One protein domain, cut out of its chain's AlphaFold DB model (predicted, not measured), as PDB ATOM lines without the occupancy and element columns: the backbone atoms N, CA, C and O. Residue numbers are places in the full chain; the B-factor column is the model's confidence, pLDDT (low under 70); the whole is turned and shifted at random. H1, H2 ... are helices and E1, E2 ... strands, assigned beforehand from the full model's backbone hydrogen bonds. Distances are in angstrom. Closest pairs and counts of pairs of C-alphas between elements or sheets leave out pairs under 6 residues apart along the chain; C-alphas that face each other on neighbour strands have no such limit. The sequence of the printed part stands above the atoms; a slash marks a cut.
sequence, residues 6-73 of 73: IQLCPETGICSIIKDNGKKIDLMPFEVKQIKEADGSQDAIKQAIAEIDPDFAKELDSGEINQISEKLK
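Overview. This is residues 6 to 73 of the 73 residues of an uncharacterized protein of Chlamydiae bacterium (UniProt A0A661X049). A small antiparallel sheet of three strands forms a wall along one side of the domain, and four helices gather on the other side of it. H1 and H2 make a helical hairpin, short H3 folds back from the end of H2, and H4 crosses H2 and runs along the strands over E2. The printed part has 68 residues, with three strands followed by four helices, in the order E1 E2 E3 H1 H2 H3 H4; the sheet's order is E1 - E2 - E3 and the class is mixed, helices and strands. The whole is compact, with a radius of gyration of the C-alphas of 10.5 A, and rounded, spanning 26 by 23 by 19 A.

Arrangement. E1, residues 6 to 9, E2, residues 13 to 18, and E3, residues 24 to 26, form a meander, each strand the antiparallel neighbour of the one before. In the hairpin of E1 and E2, N 7 and O 16 are within hydrogen-bond range at 2.8 A. In the hairpin of E2 and E3, N 17 and O 25 are within range at 2.9 A. H1, residues 29 to 37, is on the sheet over none of its strands, at a height over the sheet of 6.2 A from a local plane fitted to just 6 C-alphas. The hub is H2, residues 42 to 52, which is not on the sheet. It touches H1 at a shallow tilt of 17 degrees, opposite ways; their closest C-alphas, Ile 35 and Ile 45, are 5.2 A apart. H3, residues 54 to 59, makes a helical hairpin with H2 at a steep tilt of 44 degrees, the closest C-alphas, Ala 50 and Ala 57, being 4.9 A apart. H3 only grazes the sheet, with its residues 56 to 57. H4, residues 62 to 72, touches H2 and stands about perpendicular to it at 81 degrees; their closest C-alphas, Gln 42 and Ile 65, are 6.1 A apart. H1 and H4 touch only at their ends, closest at the C-alphas of Lys 36 and Leu 72, 6.1 A apart. H4 is on the sheet, over E2, at 21 degrees on the local plane, which is fitted to just 6 C-alphas. Every O i to N i+4 pair is within hydrogen-bond range in H1, H2, H3 and H4.

Along the chain. E1 begins at C-alpha 6, (36.638, 8.445, 17.317), and E2 is 14.8 A long from first to last C-alpha. E1 measures 9.8 A, E3 6.6 A, H1 12.2 A and H3 8.8 A. H2 is 15.5 A long and starts at C-alpha 42, (47.790, 16.026, 7.727). H4 is 15.6 A long and ends at C-alpha 72, (35.657, 12.985, 8.507).

Size, cuts and confidence. The C-alphas of Pro 10 and Lys 58 are the two farthest apart, at 28.0 A. The printed part has no cut, and the links between successive elements are tight. The mean pLDDT of the printed part is 85.2, and residue 73, the chain's last, is the one printed residue under 70.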
ATOM      1  N   ILE A   6      37.352   7.283  17.841       87.69
ATOM      2  CA  ILE A   6      36.638   8.445  17.317       87.69
ATOM      3  C   ILE A   6      35.143   8.255  17.572       87.69
ATOM      4  O   ILE A   6      34.491   7.412  16.950       87.69
ATOM      5  N   GLN A   7      34.588   9.063  18.473       87.19
ATOM      6  CA  GLN A   7      33.155   9.092  18.733       87.19
ATOM      7  C   GLN A   7      32.459   9.996  17.726       87.19
ATOM      8  O   GLN A   7      32.771  11.183  17.624       87.19
ATOM      9  N   LEU A   8      31.488   9.431  17.011       84.44
ATOM     10  CA  LEU A   8      30.704  10.152  16.022       84.44
ATOM     11  C   LEU A   8      29.399  10.694  16.614       84.44
ATOM     12  O   LEU A   8      28.779  10.049  17.459       84.44
ATOM     13  N   CYS A   9      28.968  11.852  16.122       81.31
ATOM     14  CA  CYS A   9      27.710  12.496  16.477       81.31
ATOM     15  C   CYS A   9      26.918  12.915  15.236       81.31
ATOM     16  O   CYS A   9      27.511  13.362  14.251       81.31
ATOM     17  N   PRO A  10      25.576  12.833  15.290       74.44
ATOM     18  CA  PRO A  10      24.712  13.115  14.147       74.44
ATOM     19  C   PRO A  10      24.733  14.586  13.709       74.44
ATOM     20  O   PRO A  10      24.420  14.874  12.558       74.44
ATOM     21  N   GLU A  11      25.103  15.513  14.596       72.06
ATOM     22  CA  GLU A  11      25.083  16.951  14.300       72.06
ATOM     23  C   GLU A  11      26.306  17.421  13.497       72.06
ATOM     24  O   GLU A  11      26.182  18.288  12.636       72.06
ATOM     25  N   THR A  12      27.489  16.854  13.750       71.25
ATOM     26  CA  THR A  12      28.772  17.391  13.247       71.25
ATOM     27  C   THR A  12      29.618  16.361  12.499       71.25
ATOM     28  O   THR A  12      30.428  16.718  11.634       71.25
ATOM     29  N   GLY A  13      29.424  15.073  12.780       76.56
ATOM     30  CA  GLY A  13      30.307  13.995  12.351       76.56
ATOM     31  C   GLY A  13      31.097  13.455  13.533       76.56
ATOM     32  O   GLY A  13      30.746  12.391  14.013       76.56
ATOM     33  N   ILE A  14      32.105  14.178  14.034       82.31
ATOM     34  CA  ILE A  14      32.891  13.775  15.216       82.31
ATOM     35  C   ILE A  14      32.473  14.600  16.439       82.31
ATOM     36  O   ILE A  14      32.339  15.815  16.348       82.31
ATOM     37  N   CYS A  15      32.295  13.938  17.578       81.06
ATOM     38  CA  CYS A  15      32.123  14.566  18.889       81.06
ATOM     39  C   CYS A  15      33.392  14.525  19.730       81.06
ATOM     40  O   CYS A  15      33.690  15.479  20.437       81.06
ATOM     41  N   SER A  16      34.137  13.419  19.681       88.44
ATOM     42  CA  SER A  16      35.321  13.259  20.519       88.44
ATOM     43  C   SER A  16      36.354  12.363  19.851       88.44
ATOM     44  O   SER A  16      36.000  11.419  19.142       88.44
ATOM     45  N   ILE A  17      37.628  12.625  20.120       89.94
ATOM     46  CA  ILE A  17      38.745  11.767  19.718       89.94
ATOM     47  C   ILE A  17      39.463  11.331  20.989       89.94
ATOM     48  O   ILE A  17      39.925  12.165  21.766       89.94
ATOM     49  N   ILE A  18      39.536  10.022  21.206       90.06
ATOM     50  CA  ILE A  18      40.104   9.415  22.408       90.06
ATOM     51  C   ILE A  18      41.311   8.566  22.002       90.06
ATOM     52  O   ILE A  18      41.208   7.695  21.139       90.06
ATOM     53  N   LYS A  19      42.454   8.820  22.635       86.69
ATOM     54  CA  LYS A  19      43.683   8.030  22.509       86.69
ATOM     55  C   LYS A  19      43.689   6.884  23.521       86.69
ATOM     56  O   LYS A  19      43.067   6.960  24.579       86.69
ATOM     57  N   ASP A  20      44.479   5.856  23.226       81.69
ATOM     58  CA  ASP A  20      44.672   4.687  24.097       81.69
ATOM     59  C   ASP A  20      45.248   5.051  25.482       81.69
ATOM     60  O   ASP A  20      44.914   4.435  26.489       81.69
ATOM     61  N   ASN A  21      46.024   6.140  25.568       80.88
ATOM     62  CA  ASN A  21      46.548   6.668  26.834       80.88
ATOM     63  C   ASN A  21      45.481   7.344  27.726       80.88
ATOM     64  O   ASN A  21      45.823   7.908  28.766       80.88
ATOM     65  N   GLY A  22      44.206   7.318  27.324       81.56
ATOM     66  CA  GLY A  22      43.088   7.926  28.042       81.56
ATOM     67  C   GLY A  22      42.919   9.424  27.793       81.56
ATOM     68  O   GLY A  22      41.968  10.010  28.312       81.56
ATOM     69  N   LYS A  23      43.789  10.060  26.992       86.69
ATOM     70  CA  LYS A  23      43.562  11.444  26.569       86.69
ATOM     71  C   LYS A  23      42.393  11.505  25.610       86.69
ATOM     72  O   LYS A  23      42.306  10.736  24.657       86.69
ATOM     73  N   LYS A  24      41.521  12.469  25.847       89.19
ATOM     74  CA  LYS A  24      40.338  12.717  25.047       89.19
ATOM     75  C   LYS A  24      40.279  14.202  24.731       89.19
ATOM     76  O   LYS A  24      40.456  15.015  25.633       89.19
ATOM     77  N   ILE A  25      39.954  14.518  23.486       89.56
ATOM     78  CA  ILE A  25      39.502  15.849  23.093       89.56
ATOM     79  C   ILE A  25      38.044  15.770  22.672       89.56
ATOM     80  O   ILE A  25      37.632  14.820  22.002       89.56
ATOM     81  N   ASP A  26      37.263  16.753  23.094       88.94
ATOM     82  CA  ASP A  26      35.919  16.982  22.588       88.94
ATOM     83  C   ASP A  26      36.006  18.024  21.477       88.94
ATOM     84  O   ASP A  26      36.673  19.041  21.634       88.94
ATOM     85  N   LEU A  27      35.357  17.741  20.353       87.31
ATOM     86  CA  LEU A  27      35.293  18.636  19.211       87.31
ATOM     87  C   LEU A  27      33.909  19.276  19.151       87.31
ATOM     88  O   LEU A  27      32.880  18.603  19.066       87.31
ATOM     89  N   MET A  28      33.889  20.596  19.137       87.19
ATOM     90  CA  MET A  28      32.732  21.425  18.858       87.19
ATOM     91  C   MET A  28      32.461  21.486  17.346       87.19
ATOM     92  O   MET A  28      33.359  21.276  16.528       87.19
ATOM     93  N   PRO A  29      31.234  21.850  16.928       85.50
ATOM     94  CA  PRO A  29      30.859  21.930  15.514       85.50
ATOM     95  C   PRO A  29      31.809  22.760  14.648       85.50
ATOM     96  O   PRO A  29      32.084  22.403  13.504       85.50
ATOM     97  N   PHE A  30      32.310  23.865  15.199       86.25
ATOM     98  CA  PHE A  30      33.244  24.749  14.512       86.25
ATOM     99  C   PHE A  30      34.603  24.078  14.275       86.25
ATOM    100  O   PHE A  30      35.135  24.135  13.171       86.25
ATOM    101  N   GLU A  31      35.117  23.376  15.279       87.75
ATOM    102  CA  GLU A  31      36.398  22.670  15.233       87.75
ATOM    103  C   GLU A  31      36.339  21.489  14.259       87.75
ATOM    104  O   GLU A  31      37.202  21.334  13.399       87.75
ATOM    105  N   VAL A  32      35.253  20.706  14.298       86.56
ATOM    106  CA  VAL A  32      35.008  19.632  13.320       86.56
ATOM    107  C   VAL A  32      34.972  20.184  11.899       86.56
ATOM    108  O   VAL A  32      35.493  19.556  10.977       86.56
ATOM    109  N   LYS A  33      34.366  21.361  11.709       86.38
ATOM    110  CA  LYS A  33      34.321  22.017  10.406       86.38
ATOM    111  C   LYS A  33      35.722  22.412   9.937       86.38
ATOM    112  O   LYS A  33      36.056  22.095   8.803       86.38
ATOM    113  N   GLN A  34      36.555  22.997  10.800       87.12
ATOM    114  CA  GLN A  34      37.945  23.322  10.459       87.12
ATOM    115  C   GLN A  34      38.751  22.078  10.061       87.12
ATOM    116  O   GLN A  34      39.477  22.103   9.070       87.12
ATOM    117  N   ILE A  35      38.580  20.965  10.782       85.75
ATOM    118  CA  ILE A  35      39.270  19.709  10.457       85.75
ATOM    119  C   ILE A  35      38.732  19.105   9.144       85.75
ATOM    120  O   ILE A  35      39.503  18.553   8.364       85.75
ATOM    121  N   LYS A  36      37.434  19.242   8.842       85.31
ATOM    122  CA  LYS A  36      36.869  18.866   7.529       85.31
ATOM    123  C   LYS A  36      37.402  19.742   6.396       85.31
ATOM    124  O   LYS A  36      37.727  19.225   5.334       85.31
ATOM    125  N   GLU A  37      37.516  21.050   6.621       85.75
ATOM    126  CA  GLU A  37      38.049  22.013   5.646       85.75
ATOM    127  C   GLU A  37      39.538  21.789   5.346       85.75
ATOM    128  O   GLU A  37      40.013  22.189   4.287       85.75
ATOM    129  N   ALA A  38      40.265  21.086   6.220       84.88
ATOM    130  CA  ALA A  38      41.633  20.647   5.960       84.88
ATOM    131  C   ALA A  38      41.753  19.622   4.806       84.88
ATOM    132  O   ALA A  38      42.873  19.321   4.392       84.88
ATOM    133  N   ASP A  39      40.638  19.076   4.297       77.50
ATOM    134  CA  ASP A  39      40.552  18.169   3.135       77.50
ATOM    135  C   ASP A  39      41.532  16.979   3.195       77.50
ATOM    136  O   ASP A  39      42.121  16.542   2.210       77.50
ATOM    137  N   GLY A  40      41.767  16.456   4.398       76.12
ATOM    138  CA  GLY A  40      42.695  15.347   4.611       76.12
ATOM    139  C   GLY A  40      44.181  15.713   4.592       76.12
ATOM    140  O   GLY A  40      45.027  14.819   4.662       76.12
ATOM    141  N   SER A  41      44.518  17.002   4.557       85.44
ATOM    142  CA  SER A  41      45.888  17.481   4.736       85.44
ATOM    143  C   SER A  41      46.335  17.267   6.180       85.44
ATOM    144  O   SER A  41      45.807  17.891   7.102       85.44
ATOM    145  N   GLN A  42      47.331  16.402   6.385       85.88
ATOM    146  CA  GLN A  42      47.790  16.026   7.727       85.88
ATOM    147  C   GLN A  42      48.260  17.230   8.553       85.88
ATOM    148  O   GLN A  42      47.899  17.338   9.721       85.88
ATOM    149  N   ASP A  43      49.010  18.153   7.946       86.81
ATOM    150  CA  ASP A  43      49.455  19.385   8.602       86.81
ATOM    151  C   ASP A  43      48.286  20.270   9.036       86.81
ATOM    152  O   ASP A  43      48.271  20.751  10.165       86.81
ATOM    153  N   ALA A  44      47.272  20.442   8.184       88.69
ATOM    154  CA  ALA A  44      46.122  21.280   8.507       88.69
ATOM    155  C   ALA A  44      45.219  20.636   9.571       88.69
ATOM    156  O   ALA A  44      44.767  21.331  10.476       88.69
ATOM    157  N   ILE A  45      45.027  19.310   9.541       88.31
ATOM    158  CA  ILE A  45      44.334  18.574  10.612       88.31
ATOM    159  C   ILE A  45      45.097  18.716  11.928       88.31
ATOM    160  O   ILE A  45      44.505  19.015  12.962       88.31
ATOM    161  N   LYS A  46      46.420  18.530  11.901       90.12
ATOM    162  CA  LYS A  46      47.262  18.667  13.090       90.12
ATOM    163  C   LYS A  46      47.214  20.082  13.650       90.12
ATOM    164  O   LYS A  46      47.149  20.240  14.864       90.12
ATOM    165  N   GLN A  47      47.229  21.091  12.784       90.38
ATOM    166  CA  GLN A  47      47.140  22.489  13.182       90.38
ATOM    167  C   GLN A  47      45.771  22.806  13.788       90.38
ATOM    168  O   GLN A  47      45.729  23.358  14.880       90.38
ATOM    169  N   ALA A  48      44.677  22.369  13.156       89.00
ATOM    170  CA  ALA A  48      43.330  22.532  13.694       89.00
ATOM    171  C   ALA A  48      43.195  21.866  15.070       89.00
ATOM    172  O   ALA A  48      42.685  22.474  15.999       89.00
ATOM    173  N   ILE A  49      43.735  20.657  15.251       89.38
ATOM    174  CA  ILE A  49      43.738  19.999  16.564       89.38
ATOM    175  C   ILE A  49      44.645  20.730  17.558       89.38
ATOM    176  O   ILE A  49      44.306  20.806  18.732       89.38
ATOM    177  N   ALA A  50      45.763  21.309  17.117       91.56
ATOM    178  CA  ALA A  50      46.655  22.078  17.983       91.56
ATOM    179  C   ALA A  50      46.038  23.394  18.474       91.56
ATOM    180  O   ALA A  50      46.412  23.863  19.547       91.56
ATOM    181  N   GLU A  51      45.111  23.981  17.712       89.94
ATOM    182  CA  GLU A  51      44.330  25.147  18.143       89.94
ATOM    183  C   GLU A  51      43.335  24.799  19.262       89.94
ATOM    184  O   GLU A  51      43.031  25.653  20.093       89.94
ATOM    185  N   ILE A  52      42.881  23.544  19.314       88.50
ATOM    186  CA  ILE A  52      41.934  23.022  20.312       88.50
ATOM    187  C   ILE A  52      42.690  22.556  21.552       88.50
ATOM    188  O   ILE A  52      42.437  23.004  22.669       88.50
ATOM    189  N   ASP A  53      43.636  21.643  21.337       89.00
ATOM    190  CA  ASP A  53      44.483  21.070  22.366       89.00
ATOM    191  C   ASP A  53      45.901  20.818  21.809       89.00
ATOM    192  O   ASP A  53      46.167  19.821  21.120       89.00
ATOM    193  N   PRO A  54      46.857  21.722  22.095       89.56
ATOM    194  CA  PRO A  54      48.220  21.612  21.587       89.56
ATOM    195  C   PRO A  54      48.987  20.429  22.184       89.56
ATOM    196  O   PRO A  54      49.977  19.990  21.596       89.56
ATOM    197  N   ASP A  55      48.575  19.917  23.343       88.81
ATOM    198  CA  ASP A  55      49.219  18.776  23.989       88.81
ATOM    199  C   ASP A  55      48.798  17.469  23.300       88.81
ATOM    200  O   ASP A  55      49.640  16.644  22.939       88.81
ATOM    201  N   PHE A  56      47.509  17.339  22.984       88.62
ATOM    202  CA  PHE A  56      46.953  16.256  22.186       88.62
ATOM    203  C   PHE A  56      47.538  16.244  20.771       88.62
ATOM    204  O   PHE A  56      47.964  15.194  20.288       88.62
ATOM    205  N   ALA A  57      47.638  17.409  20.120       89.25
ATOM    206  CA  ALA A  57      48.214  17.526  18.781       89.25
ATOM    207  C   ALA A  57      49.699  17.144  18.718       89.25
ATOM    208  O   ALA A  57      50.157  16.593  17.715       89.25
ATOM    209  N   LYS A  58      50.465  17.418  19.779       88.00
ATOM    210  CA  LYS A  58      51.871  16.999  19.874       88.00
ATOM    211  C   LYS A  58      52.022  15.487  19.956       88.00
ATOM    212  O   LYS A  58      52.993  14.961  19.422       88.00
ATOM    213  N   GLU A  59      51.078  14.810  20.600       87.56
ATOM    214  CA  GLU A  59      51.089  13.355  20.733       87.56
ATOM    215  C   GLU A  59      50.467  12.618  19.543       87.56
ATOM    216  O   GLU A  59      50.546  11.392  19.496       87.56
ATOM    217  N   LEU A  60      49.822  13.323  18.608       85.62
ATOM    218  CA  LEU A  60      49.269  12.722  17.396       85.62
ATOM    219  C   LEU A  60      50.370  12.356  16.398       85.62
ATOM    220  O   LEU A  60      51.102  13.218  15.895       85.62
ATOM    221  N   ASP A  61      50.414  11.071  16.064       87.62
ATOM    222  CA  ASP A  61      51.268  10.535  15.014       87.62
ATOM    223  C   ASP A  61      50.579  10.598  13.638       87.62
ATOM    224  O   ASP A  61      49.353  10.701  13.524       87.62
ATOM    225  N   SER A  62      51.353  10.507  12.556       84.88
ATOM    226  CA  SER A  62      50.844  10.607  11.182       84.88
ATOM    227  C   SER A  62      49.746   9.579  10.878       84.88
ATOM    228  O   SER A  62      48.791   9.890  10.163       84.88
ATOM    229  N   GLY A  63      49.847   8.372  11.445       85.88
ATOM    230  CA  GLY A  63      48.828   7.327  11.287       85.88
ATOM    231  C   GLY A  63      47.509   7.641  12.001       85.88
ATOM    232  O   GLY A  63      46.440   7.320  11.490       85.88
ATOM    233  N   GLU A  64      47.569   8.301  13.155       87.69
ATOM    234  CA  GLU A  64      46.390   8.739  13.907       87.69
ATOM    235  C   GLU A  64      45.692   9.903  13.187       87.69
ATOM    236  O   GLU A  64      44.477   9.897  13.007       87.69
ATOM    237  N   ILE A  65      46.466  10.857  12.665       87.25
ATOM    238  CA  ILE A  65      45.944  11.969  11.854       87.25
ATOM    239  C   ILE A  65      45.213  11.448  10.609       87.25
ATOM    240  O   ILE A  65      44.150  11.959  10.249       87.25
ATOM    241  N   ASN A  66      45.746  10.402   9.971       86.94
ATOM    242  CA  ASN A  66      45.090   9.788   8.822       86.94
ATOM    243  C   ASN A  66      43.750   9.133   9.200       86.94
ATOM    244  O   ASN A  66      42.776   9.304   8.478       86.94
ATOM    245  N   GLN A  67      43.658   8.466  10.357       87.12
ATOM    246  CA  GLN A  67      42.384   7.905  10.835       87.12
ATOM    247  C   GLN A  67      41.321   8.993  11.051       87.12
ATOM    248  O   GLN A  67      40.156   8.794  10.709       87.12
ATOM    249  N   ILE A  68      41.717  10.155  11.583       86.19
ATOM    250  CA  ILE A  68      40.814  11.301  11.774       86.19
ATOM    251  C   ILE A  68      40.304  11.804  10.422       86.19
ATOM    252  O   ILE A  68      39.098  11.974  10.249       86.19
ATOM    253  N   SER A  69      41.208  11.979   9.454       84.75
ATOM    254  CA  SER A  69      40.876  12.351   8.073       84.75
ATOM    255  C   SER A  69      39.866  11.386   7.440       84.75
ATOM    256  O   SER A  69      38.838  11.810   6.911       84.75
ATOM    257  N   GLU A  70      40.112  10.077   7.543       84.56
ATOM    258  CA  GLU A  70      39.251   9.052   6.944       84.56
ATOM    259  C   GLU A  70      37.859   8.978   7.580       84.56
ATOM    260  O   GLU A  70      36.897   8.637   6.897       84.56
ATOM    261  N   LYS A  71      37.726   9.314   8.868       82.06
ATOM    262  CA  LYS A  71      36.428   9.361   9.564       82.06
ATOM    263  C   LYS A  71      35.635  10.645   9.313       82.06
ATOM    264  O   LYS A  71      34.453  10.684   9.651       82.06
ATOM    265  N   LEU A  72      36.277  11.687   8.784       73.75
ATOM    266  CA  LEU A  72      35.657  12.985   8.507       73.75
ATOM    267  C   LEU A  72      35.178  13.159   7.062       73.75
ATOM    268  O   LEU A  72      34.403  14.091   6.825       73.75
ATOM    269  N   LYS A  73      35.620  12.293   6.142       64.44
ATOM    270  CA  LYS A  73      35.078  12.167   4.778       64.44
ATOM    271  C   LYS A  73      33.651  11.629   4.782       64.44
ATOM    272  O   LYS A  73      32.863  12.131   3.952       64.44
TER     273      LYS A  73